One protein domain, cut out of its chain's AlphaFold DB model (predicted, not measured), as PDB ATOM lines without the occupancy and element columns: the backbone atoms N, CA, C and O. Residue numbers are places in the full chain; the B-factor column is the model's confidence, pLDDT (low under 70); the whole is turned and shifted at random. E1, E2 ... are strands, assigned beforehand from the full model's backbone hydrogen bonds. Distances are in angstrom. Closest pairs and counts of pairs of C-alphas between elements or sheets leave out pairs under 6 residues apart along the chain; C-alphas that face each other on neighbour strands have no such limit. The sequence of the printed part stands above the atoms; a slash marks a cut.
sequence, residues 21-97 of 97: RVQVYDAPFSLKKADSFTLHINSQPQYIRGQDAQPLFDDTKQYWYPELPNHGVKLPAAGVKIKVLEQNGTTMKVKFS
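Overview. This is residues 21 to 97 of the 97 residues of the protein "Immune inhibitor A peptidase M6" of Micromonospora viridifaciens (UniProt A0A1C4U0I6). With little regular structure, this is a loose, flat model: a hairpin arm, E1 and E2, makes one end, and a small three-strand sheet, E3 to E5, makes the other. Among 77 printed residues, 27 belong to the five named strands, E1 to E5 in chain order; the class is all strand. The antiparallel sheet's order is E3 - E4 - E5; the radius of gyration of the C-alphas is 15.2 A, the spans 47 by 34 by 16 A.

Arrangement. After residues 21 to 36, which hold no named element, E1, residues 37 to 41, and E2, residues 44 to 48, form an antiparallel hairpin at 146 degrees; N 39 and O 46, 3.0 A, are within hydrogen-bond range. E3, residues 56 to 58, E4, residues 81 to 88, and E5, residues 91 to 96, form a meander of two hairpins, each strand the antiparallel neighbour of the one before. Within hydrogen-bond range are N 57 and O 82, 2.8 A, and N 85 and O 93, 2.9 A. E2 and E3 are apart.

Along the chain. E1 begins at C-alpha 37, (133.486, 135.316, 140.881); E5 ends at C-alpha 96, (147.215, 156.244, 161.453). E4 is 21.2 A long from first to last C-alpha, E5 16.5 A.

Size, cuts and confidence. The C-alphas farthest apart, of Ser 43 and Ser 97, are 47.4 A apart. The printed part has no cut; the E3 to E4 link is long, 22 residues. No printed residue is under 70.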
ATOM      1  N   ARG A  21     142.760 130.116 150.401       89.00
ATOM      2  CA  ARG A  21     142.931 131.057 149.274       89.00
ATOM      3  C   ARG A  21     141.657 131.834 148.924       89.00
ATOM      4  O   ARG A  21     141.748 132.951 148.444       89.00
ATOM      5  N   VAL A  22     140.501 131.208 149.106       92.44
ATOM      6  CA  VAL A  22     139.197 131.823 148.843       92.44
ATOM      7  C   VAL A  22     138.719 132.602 150.063       92.44
ATOM      8  O   VAL A  22     137.918 133.494 149.893       92.44
ATOM      9  N   GLN A  23     139.199 132.291 151.268       91.25
ATOM     10  CA  GLN A  23     138.866 133.064 152.467       91.25
ATOM     11  C   GLN A  23     139.548 134.432 152.449       91.25
ATOM     12  O   GLN A  23     138.907 135.412 152.757       91.25
ATOM     13  N   VAL A  24     140.816 134.491 152.024       91.12
ATOM     14  CA  VAL A  24     141.648 135.708 152.115       91.12
ATOM     15  C   VAL A  24     141.715 136.527 150.822       91.12
ATOM     16  O   VAL A  24     142.622 137.343 150.648       91.12
ATOM     17  N   TYR A  25     140.832 136.264 149.856       93.75
ATOM     18  CA  TYR A  25     140.921 136.897 148.533       93.75
ATOM     19  C   TYR A  25     140.587 138.397 148.576       93.75
ATOM     20  O   TYR A  25     141.131 139.171 147.791       93.75
ATOM     21  N   ASP A  26     139.714 138.792 149.502       91.62
ATOM     22  CA  ASP A  26     139.247 140.151 149.765       91.62
ATOM     23  C   ASP A  26     139.839 140.731 151.059       91.62
ATOM     24  O   ASP A  26     139.314 141.696 151.614       91.62
ATOM     25  N   ALA A  27     140.988 140.193 151.484       93.00
ATOM     26  CA  ALA A  27     141.749 140.670 152.634       93.00
ATOM     27  C   ALA A  27     142.194 142.146 152.581       93.00
ATOM     28  O   ALA A  27     142.282 142.757 153.648       93.00
ATOM     29  N   PRO A  28     142.515 142.758 151.420       94.38
ATOM     30  CA  PRO A  28     142.997 144.137 151.397       94.38
ATOM     31  C   PRO A  28     141.956 145.169 151.852       94.38
ATOM     32  O   PRO A  28     140.861 145.262 151.297       94.38
ATOM     33  N   PHE A  29     142.356 146.042 152.778       95.69
ATOM     34  CA  PHE A  29     141.602 147.252 153.105       95.69
ATOM     35  C   PHE A  29     141.695 148.243 151.944       95.69
ATOM     36  O   PHE A  29     142.793 148.610 151.519       95.69
ATOM     37  N   SER A  30     140.557 148.680 151.406       94.56
ATOM     38  CA  SER A  30     140.539 149.574 150.247       94.56
ATOM     39  C   SER A  30     139.252 150.387 150.151       94.56
ATOM     40  O   SER A  30     138.303 150.180 150.904       94.56
ATOM     41  N   LEU A  31     139.225 151.318 149.193       95.81
ATOM     42  CA  LEU A  31     138.018 152.053 148.792       95.81
ATOM     43  C   LEU A  31     137.263 151.356 147.648       95.81
ATOM     44  O   LEU A  31     136.275 151.885 147.144       95.81
ATOM     45  N   LYS A  32     137.739 150.187 147.210       93.56
ATOM     46  CA  LYS A  32     137.169 149.426 146.102       93.56
ATOM     47  C   LYS A  32     136.425 148.208 146.631       93.56
ATOM     48  O   LYS A  32     136.849 147.560 147.584       93.56
ATOM     49  N   LYS A  33     135.305 147.904 145.982       94.50
ATOM     50  CA  LYS A  33     134.565 146.665 146.213       94.50
ATOM     51  C   LYS A  33     135.432 145.477 145.797       94.50
ATOM     52  O   LYS A  33     136.124 145.569 144.783       94.50
ATOM     53  N   ALA A  34     135.374 144.381 146.548       95.44
ATOM     54  CA  ALA A  34     136.032 143.146 146.143       95.44
ATOM     55  C   ALA A  34     135.390 142.575 144.869       95.44
ATOM     56  O   ALA A  34     134.186 142.739 144.631       95.44
ATOM     57  N   ASP A  35     136.184 141.871 144.067       94.94
ATOM     58  CA  ASP A  35     135.676 141.226 142.865       94.94
ATOM     59  C   ASP A  35     134.718 140.084 143.221       94.94
ATOM     60  O   ASP A  35     134.856 139.394 144.236       94.94
ATOM     61  N   SER A  36     133.715 139.889 142.372       96.25
ATOM     62  CA  SER A  36     132.828 138.729 142.456       96.25
ATOM     63  C   SER A  36     133.259 137.688 141.435       96.25
ATOM     64  O   SER A  36     133.687 138.036 140.336       96.25
ATOM     65  N   PHE A  37     133.119 136.413 141.773       96.56
ATOM     66  CA  PHE A  37     133.486 135.316 140.881       96.56
ATOM     67  C   PHE A  37     132.669 134.061 141.186       96.56
ATOM     68  O   PHE A  37     131.992 133.965 142.208       96.56
ATOM     69  N   THR A  38     132.741 133.084 140.286       96.88
ATOM     70  CA  THR A  38     132.047 131.801 140.423       96.88
ATOM     71  C   THR A  38     133.068 130.674 140.472       96.88
ATOM     72  O   THR A  38     133.895 130.539 139.572       96.88
ATOM     73  N   LEU A  39     132.995 129.839 141.506       95.75
ATOM     74  CA  LEU A  39     133.731 128.575 141.584       95.75
ATOM     75  C   LEU A  39     132.783 127.407 141.327       95.75
ATOM     76  O   LEU A  39     131.578 127.554 141.470       95.75
ATOM     77  N   HIS A  40     133.311 126.245 140.959       95.06
ATOM     78  CA  HIS A  40     132.497 125.048 140.755       95.06
ATOM     79  C   HIS A  40     132.904 123.957 141.741       95.06
ATOM     80  O   HIS A  40     134.094 123.720 141.954       95.06
ATOM     81  N   ILE A  41     131.915 123.287 142.327       94.38
ATOM     82  CA  ILE A  41     132.095 122.068 143.126       94.38
ATOM     83  C   ILE A  41     131.231 120.999 142.472       94.38
ATOM     84  O   ILE A  41     130.027 121.198 142.354       94.38
ATOM     85  N   ASN A  42     131.826 119.889 142.026       93.19
ATOM     86  CA  ASN A  42     131.103 118.805 141.343       93.19
ATOM     87  C   ASN A  42     130.188 119.324 140.213       93.19
ATOM     88  O   ASN A  42     129.013 118.977 140.141       93.19
ATOM     89  N   SER A  43     130.720 120.223 139.377       93.56
ATOM     90  CA  SER A  43     130.001 120.912 138.290       93.56
ATOM     91  C   SER A  43     128.871 121.863 138.714       93.56
ATOM     92  O   SER A  43     128.275 122.506 137.855       93.56
ATOM     93  N   GLN A  44     128.601 122.033 140.011       95.44
ATOM     94  CA  GLN A  44     127.644 123.021 140.503       95.44
ATOM     95  C   GLN A  44     128.317 124.397 140.644       95.44
ATOM     96  O   GLN A  44     129.295 124.502 141.395       95.44
ATOM     97  N   PRO A  45     127.808 125.456 139.988       96.50
ATOM     98  CA  PRO A  45     128.320 126.810 140.156       96.50
ATOM     99  C   PRO A  45     128.011 127.353 141.557       96.50
ATOM    100  O   PRO A  45     126.913 127.197 142.088       96.50
ATOM    101  N   GLN A  46     128.995 128.024 142.140       96.00
ATOM    102  CA  GLN A  46     128.989 128.607 143.474       96.00
ATOM    103  C   GLN A  46     129.405 130.070 143.338       96.00
ATOM    104  O   GLN A  46     130.591 130.377 143.183       96.00
ATOM    105  N   TYR A  47     128.427 130.971 143.335       95.94
ATOM    106  CA  TYR A  47     128.694 132.398 143.200       95.94
ATOM    107  C   TYR A  47     129.176 132.989 144.526       95.94
ATOM    108  O   TYR A  47     128.503 132.871 145.550       95.94
ATOM    109  N   ILE A  48     130.333 133.646 144.493       95.69
ATOM    110  CA  ILE A  48     130.913 134.367 145.622       95.69
ATOM    111  C   ILE A  48     130.792 135.854 145.317       95.69
ATOM    112  O   ILE A  48     131.412 136.384 144.390       95.69
ATOM    113  N   ARG A  49     129.944 136.523 146.099       94.25
ATOM    114  CA  ARG A  49     129.716 137.959 145.980       94.25
ATOM    115  C   ARG A  49     130.823 138.712 146.706       94.25
ATOM    116  O   ARG A  49     130.969 138.574 147.919       94.25
ATOM    117  N   GLY A  50     131.509 139.573 145.963       94.62
ATOM    118  CA  GLY A  50     132.458 140.529 146.512       94.62
ATOM    119  C   GLY A  50     131.825 141.396 147.594       94.62
ATOM    120  O   GLY A  50     130.745 141.970 147.393       94.62
ATOM    121  N   GLN A  51     132.491 141.478 148.744       95.12
ATOM    122  CA  GLN A  51     132.086 142.343 149.848       95.12
ATOM    123  C   GLN A  51     132.292 143.820 149.489       95.12
ATOM    124  O   GLN A  51     132.985 144.160 148.525       95.12
ATOM    125  N   ASP A  52     131.590 144.706 150.194       96.19
ATOM    126  CA  ASP A  52     131.756 146.152 150.028       96.19
ATOM    127  C   ASP A  52     133.147 146.609 150.476       96.19
ATOM    128  O   ASP A  52     133.860 145.898 151.172       96.19
ATOM    129  N   ALA A  53     133.555 147.797 150.043       95.25
ATOM    130  CA  ALA A  53     134.856 148.340 150.406       95.25
ATOM    131  C   ALA A  53     134.979 148.508 151.931       95.25
ATOM    132  O   ALA A  53     134.143 149.167 152.553       95.25
ATOM    133  N   GLN A  54     136.055 147.973 152.514       96.69
ATOM    134  CA  GLN A  54     136.397 148.170 153.921       96.69
ATOM    135  C   GLN A  54     137.703 148.972 154.033       96.69
ATOM    136  O   GLN A  54     138.789 148.403 153.926       96.69
ATOM    137  N   PRO A  55     137.640 150.300 154.240       97.06
ATOM    138  CA  PRO A  55     138.834 151.140 154.267       97.06
ATOM    139  C   PRO A  55     139.495 151.236 155.643       97.06
ATOM    140  O   PRO A  55     140.553 151.855 155.744       97.06
ATOM    141  N   LEU A  56     138.869 150.717 156.702       97.38
ATOM    142  CA  LEU A  56     139.331 150.888 158.077       97.38
ATOM    143  C   LEU A  56     139.773 149.557 158.681       97.38
ATOM    144  O   LEU A  56     138.966 148.653 158.887       97.38
ATOM    145  N   PHE A  57     141.043 149.499 159.049       97.56
ATOM    146  CA  PHE A  57     141.536 148.574 160.054       97.56
ATOM    147  C   PHE A  57     141.361 149.195 161.443       97.56
ATOM    148  O   PHE A  57     141.709 150.360 161.647       97.56
ATOM    149  N   ASP A  58     140.829 148.422 162.385       97.38
ATOM    150  CA  ASP A  58     140.627 148.813 163.782       97.38
ATOM    151  C   ASP A  58     140.936 147.605 164.662       97.38
ATOM    152  O   ASP A  58     140.150 146.662 164.707       97.38
ATOM    153  N   ASP A  59     142.080 147.611 165.345       96.50
ATOM    154  CA  ASP A  59     142.602 146.433 166.048       96.50
ATOM    155  C   ASP A  59     141.753 145.952 167.238       96.50
ATOM    156  O   ASP A  59     142.001 144.874 167.781       96.50
ATOM    157  N   THR A  60     140.732 146.724 167.611       96.25
ATOM    158  CA  THR A  60     139.723 146.363 168.614       96.25
ATOM    159  C   THR A  60     138.621 145.462 168.047       96.25
ATOM    160  O   THR A  60     137.771 144.968 168.791       96.25
ATOM    161  N   LYS A  61     138.601 145.247 166.725       95.69
ATOM    162  CA  LYS A  61     137.632 144.393 166.026       95.69
ATOM    163  C   LYS A  61     138.103 142.945 165.931       95.69
ATOM    164  O   LYS A  61     139.271 142.608 166.104       95.69
ATOM    165  N   GLN A  62     137.152 142.064 165.639       94.25
ATOM    166  CA  GLN A  62     137.410 140.639 165.487       94.25
ATOM    167  C   GLN A  62     137.958 140.325 164.089       94.25
ATOM    168  O   GLN A  62     137.236 140.456 163.103       94.25
ATOM    169  N   TYR A  63     139.198 139.834 164.030       93.81
ATOM    170  CA  TYR A  63     139.876 139.374 162.804       93.81
ATOM    171  C   TYR A  63     140.254 137.890 162.827       93.81
ATOM    172  O   TYR A  63     140.977 137.401 161.960       93.81
ATOM    173  N   TRP A  64     139.786 137.169 163.841       93.25
ATOM    174  CA  TRP A  64     140.055 135.753 164.026       93.25
ATOM    175  C   TRP A  64     138.770 135.022 164.392       93.25
ATOM    176  O   TRP A  64     137.955 135.524 165.170       93.25
ATOM    177  N   TYR A  65     138.612 133.834 163.821       91.94
ATOM    178  CA  TYR A  65     137.444 132.979 163.974       91.94
ATOM    179  C   TYR A  65     137.908 131.562 164.337       91.94
ATOM    180  O   TYR A  65     138.803 131.033 163.667       91.94
ATOM    181  N   PRO A  66     137.353 130.945 165.399       89.31
ATOM    182  CA  PRO A  66     137.763 129.614 165.848       89.31
ATOM    183  C   PRO A  66     137.476 128.511 164.822       89.31
ATOM    184  O   PRO A  66     138.148 127.483 164.844       89.31
ATOM    185  N   GLU A  67     136.528 128.720 163.908       88.12
ATOM    186  CA  GLU A  67     136.169 127.790 162.836       88.12
ATOM    187  C   GLU A  67     137.314 127.599 161.833       88.12
ATOM    188  O   GLU A  67     137.465 126.524 161.254       88.12
ATOM    189  N   LEU A  68     138.129 128.640 161.628       85.56
ATOM    190  CA  LEU A  68     139.254 128.661 160.694       85.56
ATOM    191  C   LEU A  68     140.489 129.282 161.371       85.56
ATOM    192  O   LEU A  68     140.934 130.372 160.996       85.56
ATOM    193  N   PRO A  69     141.096 128.585 162.353       84.81
ATOM    194  CA  PRO A  69     142.095 129.170 163.248       84.81
ATOM    195  C   PRO A  69     143.382 129.602 162.533       84.81
ATOM    196  O   PRO A  69     144.108 130.450 163.049       84.81
ATOM    197  N   ASN A  70     143.637 129.050 161.342       84.12
ATOM    198  CA  ASN A  70     144.807 129.337 160.514       84.12
ATOM    199  C   ASN A  70     144.594 130.506 159.530       84.12
ATOM    200  O   ASN A  70     145.525 130.848 158.801       84.12
ATOM    201  N   HIS A  71     143.384 131.077 159.445       81.88
ATOM    202  CA  HIS A  71     143.019 132.065 158.416       81.88
ATOM    203  C   HIS A  71     142.796 133.483 158.956       81.88
ATOM    204  O   HIS A  71     142.580 134.393 158.167       81.88
ATOM    205  N   GLY A  72     142.865 133.684 160.272       85.81
ATOM    206  CA  GLY A  72     142.673 134.992 160.899       85.81
ATOM    207  C   GLY A  72     143.821 135.379 161.820       85.81
ATOM    208  O   GLY A  72     144.670 134.547 162.141       85.81
ATOM    209  N   VAL A  73     143.817 136.628 162.288       90.94
ATOM    210  CA  VAL A  73     144.836 137.194 163.189       90.94
ATOM    211  C   VAL A  73     144.207 137.614 164.509       90.94
ATOM    212  O   VAL A  73     143.230 138.358 164.534       90.94
ATOM    213  N   LYS A  74     144.783 137.147 165.623       92.88
ATOM    214  CA  LYS A  74     144.444 137.647 166.960       92.88
ATOM    215  C   LYS A  74     145.181 138.959 167.188       92.88
ATOM    216  O   LYS A  74     146.402 138.999 167.062       92.88
ATOM    217  N   LEU A  75     144.438 140.008 167.514       93.44
ATOM    218  CA  LEU A  75     144.980 141.346 167.714       93.44
ATOM    219  C   LEU A  75     144.981 141.726 169.198       93.44
ATOM    220  O   LEU A  75     144.157 141.214 169.955       93.44
ATOM    221  N   PRO A  76     145.901 142.611 169.617       94.38
ATOM    222  CA  PRO A  76     146.045 143.010 171.014       94.38
ATOM    223  C   PRO A  76     144.989 144.020 171.490       94.38
ATOM    224  O   PRO A  76     144.954 144.300 172.684       94.38
ATOM    225  N   ALA A  77     144.154 144.566 170.591       95.06
ATOM    226  CA  ALA A  77     143.175 145.617 170.886       95.06
ATOM    227  C   ALA A  77     143.796 146.855 171.567       95.06
ATOM    228  O   ALA A  77     143.299 147.343 172.581       95.06
ATOM    229  N   ALA A  78     144.894 147.367 171.005       96.25
ATOM    230  CA  ALA A  78     145.614 148.533 171.514       96.25
ATOM    231  C   ALA A  78     144.974 149.876 171.105       96.25
ATOM    232  O   ALA A  78     145.467 150.932 171.494       96.25
ATOM    233  N   GLY A  79     143.881 149.855 170.335       95.69
ATOM    234  CA  GLY A  79     143.188 151.044 169.841       95.69
ATOM    235  C   GLY A  79     143.740 151.573 168.517       95.69
ATOM    236  O   GLY A  79     143.330 152.652 168.090       95.69
ATOM    237  N   VAL A  80     144.639 150.828 167.866       96.69
ATOM    238  CA  VAL A  80     145.283 151.224 166.611       96.69
ATOM    239  C   VAL A  80     144.284 151.174 165.467       96.69
ATOM    240  O   VAL A  80     143.659 150.144 165.194       96.69
ATOM    241  N   LYS A  81     144.201 152.280 164.732       97.62
ATOM    242  CA  LYS A  81     143.362 152.412 163.545       97.62
ATOM    243  C   LYS A  81     144.179 152.861 162.351       97.62
ATOM    244  O   LYS A  81     144.956 153.813 162.415       97.62
ATOM    245  N   ILE A  82     143.956 152.189 161.229       97.31
ATOM    246  CA  ILE A  82     144.595 152.504 159.953       97.31
ATOM    247  C   ILE A  82     143.487 152.670 158.922       97.31
ATOM    248  O   ILE A  82     142.758 151.726 158.629       97.31
ATOM    249  N   LYS A  83     143.334 153.883 158.389       97.94
ATOM    250  CA  LYS A  83     142.268 154.210 157.439       97.94
ATOM    251  C   LYS A  83     142.829 154.599 156.081       97.94
ATOM    252  O   LYS A  83     143.594 155.558 155.985       97.94
ATOM    253  N   VAL A  84     142.374 153.922 155.033       97.00
ATOM    254  CA  VAL A  84     142.590 154.335 153.643       97.00
ATOM    255  C   VAL A  84     141.753 155.583 153.367       97.00
ATOM    256  O   VAL A  84     140.530 155.568 153.517       97.00
ATOM    257  N   LEU A  85     142.416 156.680 153.004       97.12
ATOM    258  CA  LEU A  85     141.771 157.961 152.706       97.12
ATOM    259  C   LEU A  85     141.596 158.179 151.206       97.12
ATOM    260  O   LEU A  85     140.546 158.635 150.771       97.12
ATOM    261  N   GLU A  86     142.628 157.860 150.428       96.19
ATOM    262  CA  GLU A  86     142.672 158.090 148.983       96.19
ATOM    263  C   GLU A  86     143.419 156.930 148.309       96.19
ATOM    264  O   GLU A  86     144.378 156.394 148.874       96.19
ATOM    265  N   GLN A  87     143.003 156.555 147.097       93.25
ATOM    266  CA  GLN A  87     143.656 155.518 146.296       93.25
ATOM    267  C   GLN A  87     143.658 155.918 144.817       93.25
ATOM    268  O   GLN A  87     142.602 155.989 144.194       93.25
ATOM    269  N   ASN A  88     144.848 156.120 144.251       92.88
ATOM    270  CA  ASN A  88     145.052 156.554 142.868       92.88
ATOM    271  C   ASN A  88     146.035 155.609 142.169       92.88
ATOM    272  O   ASN A  88     147.249 155.685 142.372       92.88
ATOM    273  N   GLY A  89     145.509 154.694 141.350       89.38
ATOM    274  CA  GLY A  89     146.317 153.684 140.663       89.38
ATOM    275  C   GLY A  89     147.105 152.817 141.649       89.38
ATOM    276  O   GLY A  89     146.515 152.072 142.430       89.38
ATOM    277  N   THR A  90     148.432 152.935 141.604       91.06
ATOM    278  CA  THR A  90     149.390 152.221 142.464       91.06
ATOM    279  C   THR A  90     149.750 152.975 143.747       91.06
ATOM    280  O   THR A  90     150.565 152.493 144.529       91.06
ATOM    281  N   THR A  91     149.157 154.150 143.983       93.81
ATOM    282  CA  THR A  91     149.428 154.991 145.158       93.81
ATOM    283  C   THR A  91     148.234 155.035 146.109       93.81
ATOM    284  O   THR A  91     147.076 154.973 145.685       93.81
ATOM    285  N   MET A  92     148.514 155.142 147.410       95.56
ATOM    286  CA  MET A  92     147.504 155.178 148.465       95.56
ATOM    287  C   MET A  92     147.918 156.143 149.574       95.56
ATOM    288  O   MET A  92     149.087 156.197 149.956       95.56
ATOM    289  N   LYS A  93     146.943 156.872 150.118       97.31
ATOM    290  CA  LYS A  93     147.104 157.709 151.306       97.31
ATOM    291  C   LYS A  93     146.402 157.061 152.484       97.31
ATOM    292  O   LYS A  93     145.221 156.716 152.396       97.31
ATOM    293  N   VAL A  94     147.120 156.936 153.591       97.25
ATOM    294  CA  VAL A  94     146.655 156.222 154.781       97.25
ATOM    295  C   VAL A  94     146.821 157.110 156.006       97.25
ATOM    296  O   VAL A  94     147.815 157.825 156.127       97.25
ATOM    297  N   LYS A  95     145.842 157.082 156.909       97.62
ATOM    298  CA  LYS A  95     145.902 157.756 158.210       97.62
ATOM    299  C   LYS A  95     146.060 156.725 159.318       97.62
ATOM    300  O   LYS A  95     145.286 155.773 159.367       97.62
ATOM    301  N   PHE A  96     147.003 156.985 160.215       96.75
ATOM    302  CA  PHE A  96     147.215 156.244 161.453       96.75
ATOM    303  C   PHE A  96     146.652 157.053 162.623       96.75
ATOM    304  O   PHE A  96     146.779 158.283 162.640       96.75
ATOM    305  N   SER A  97     146.009 156.379 163.570       92.81
ATOM    306  CA  SER A  97     145.514 156.963 164.822       92.81
ATOM    307  C   SER A  97     145.433 155.926 165.920       92.81
ATOM    308  O   SER A  97     145.205 154.750 165.556       92.81
TER     309      SER A  97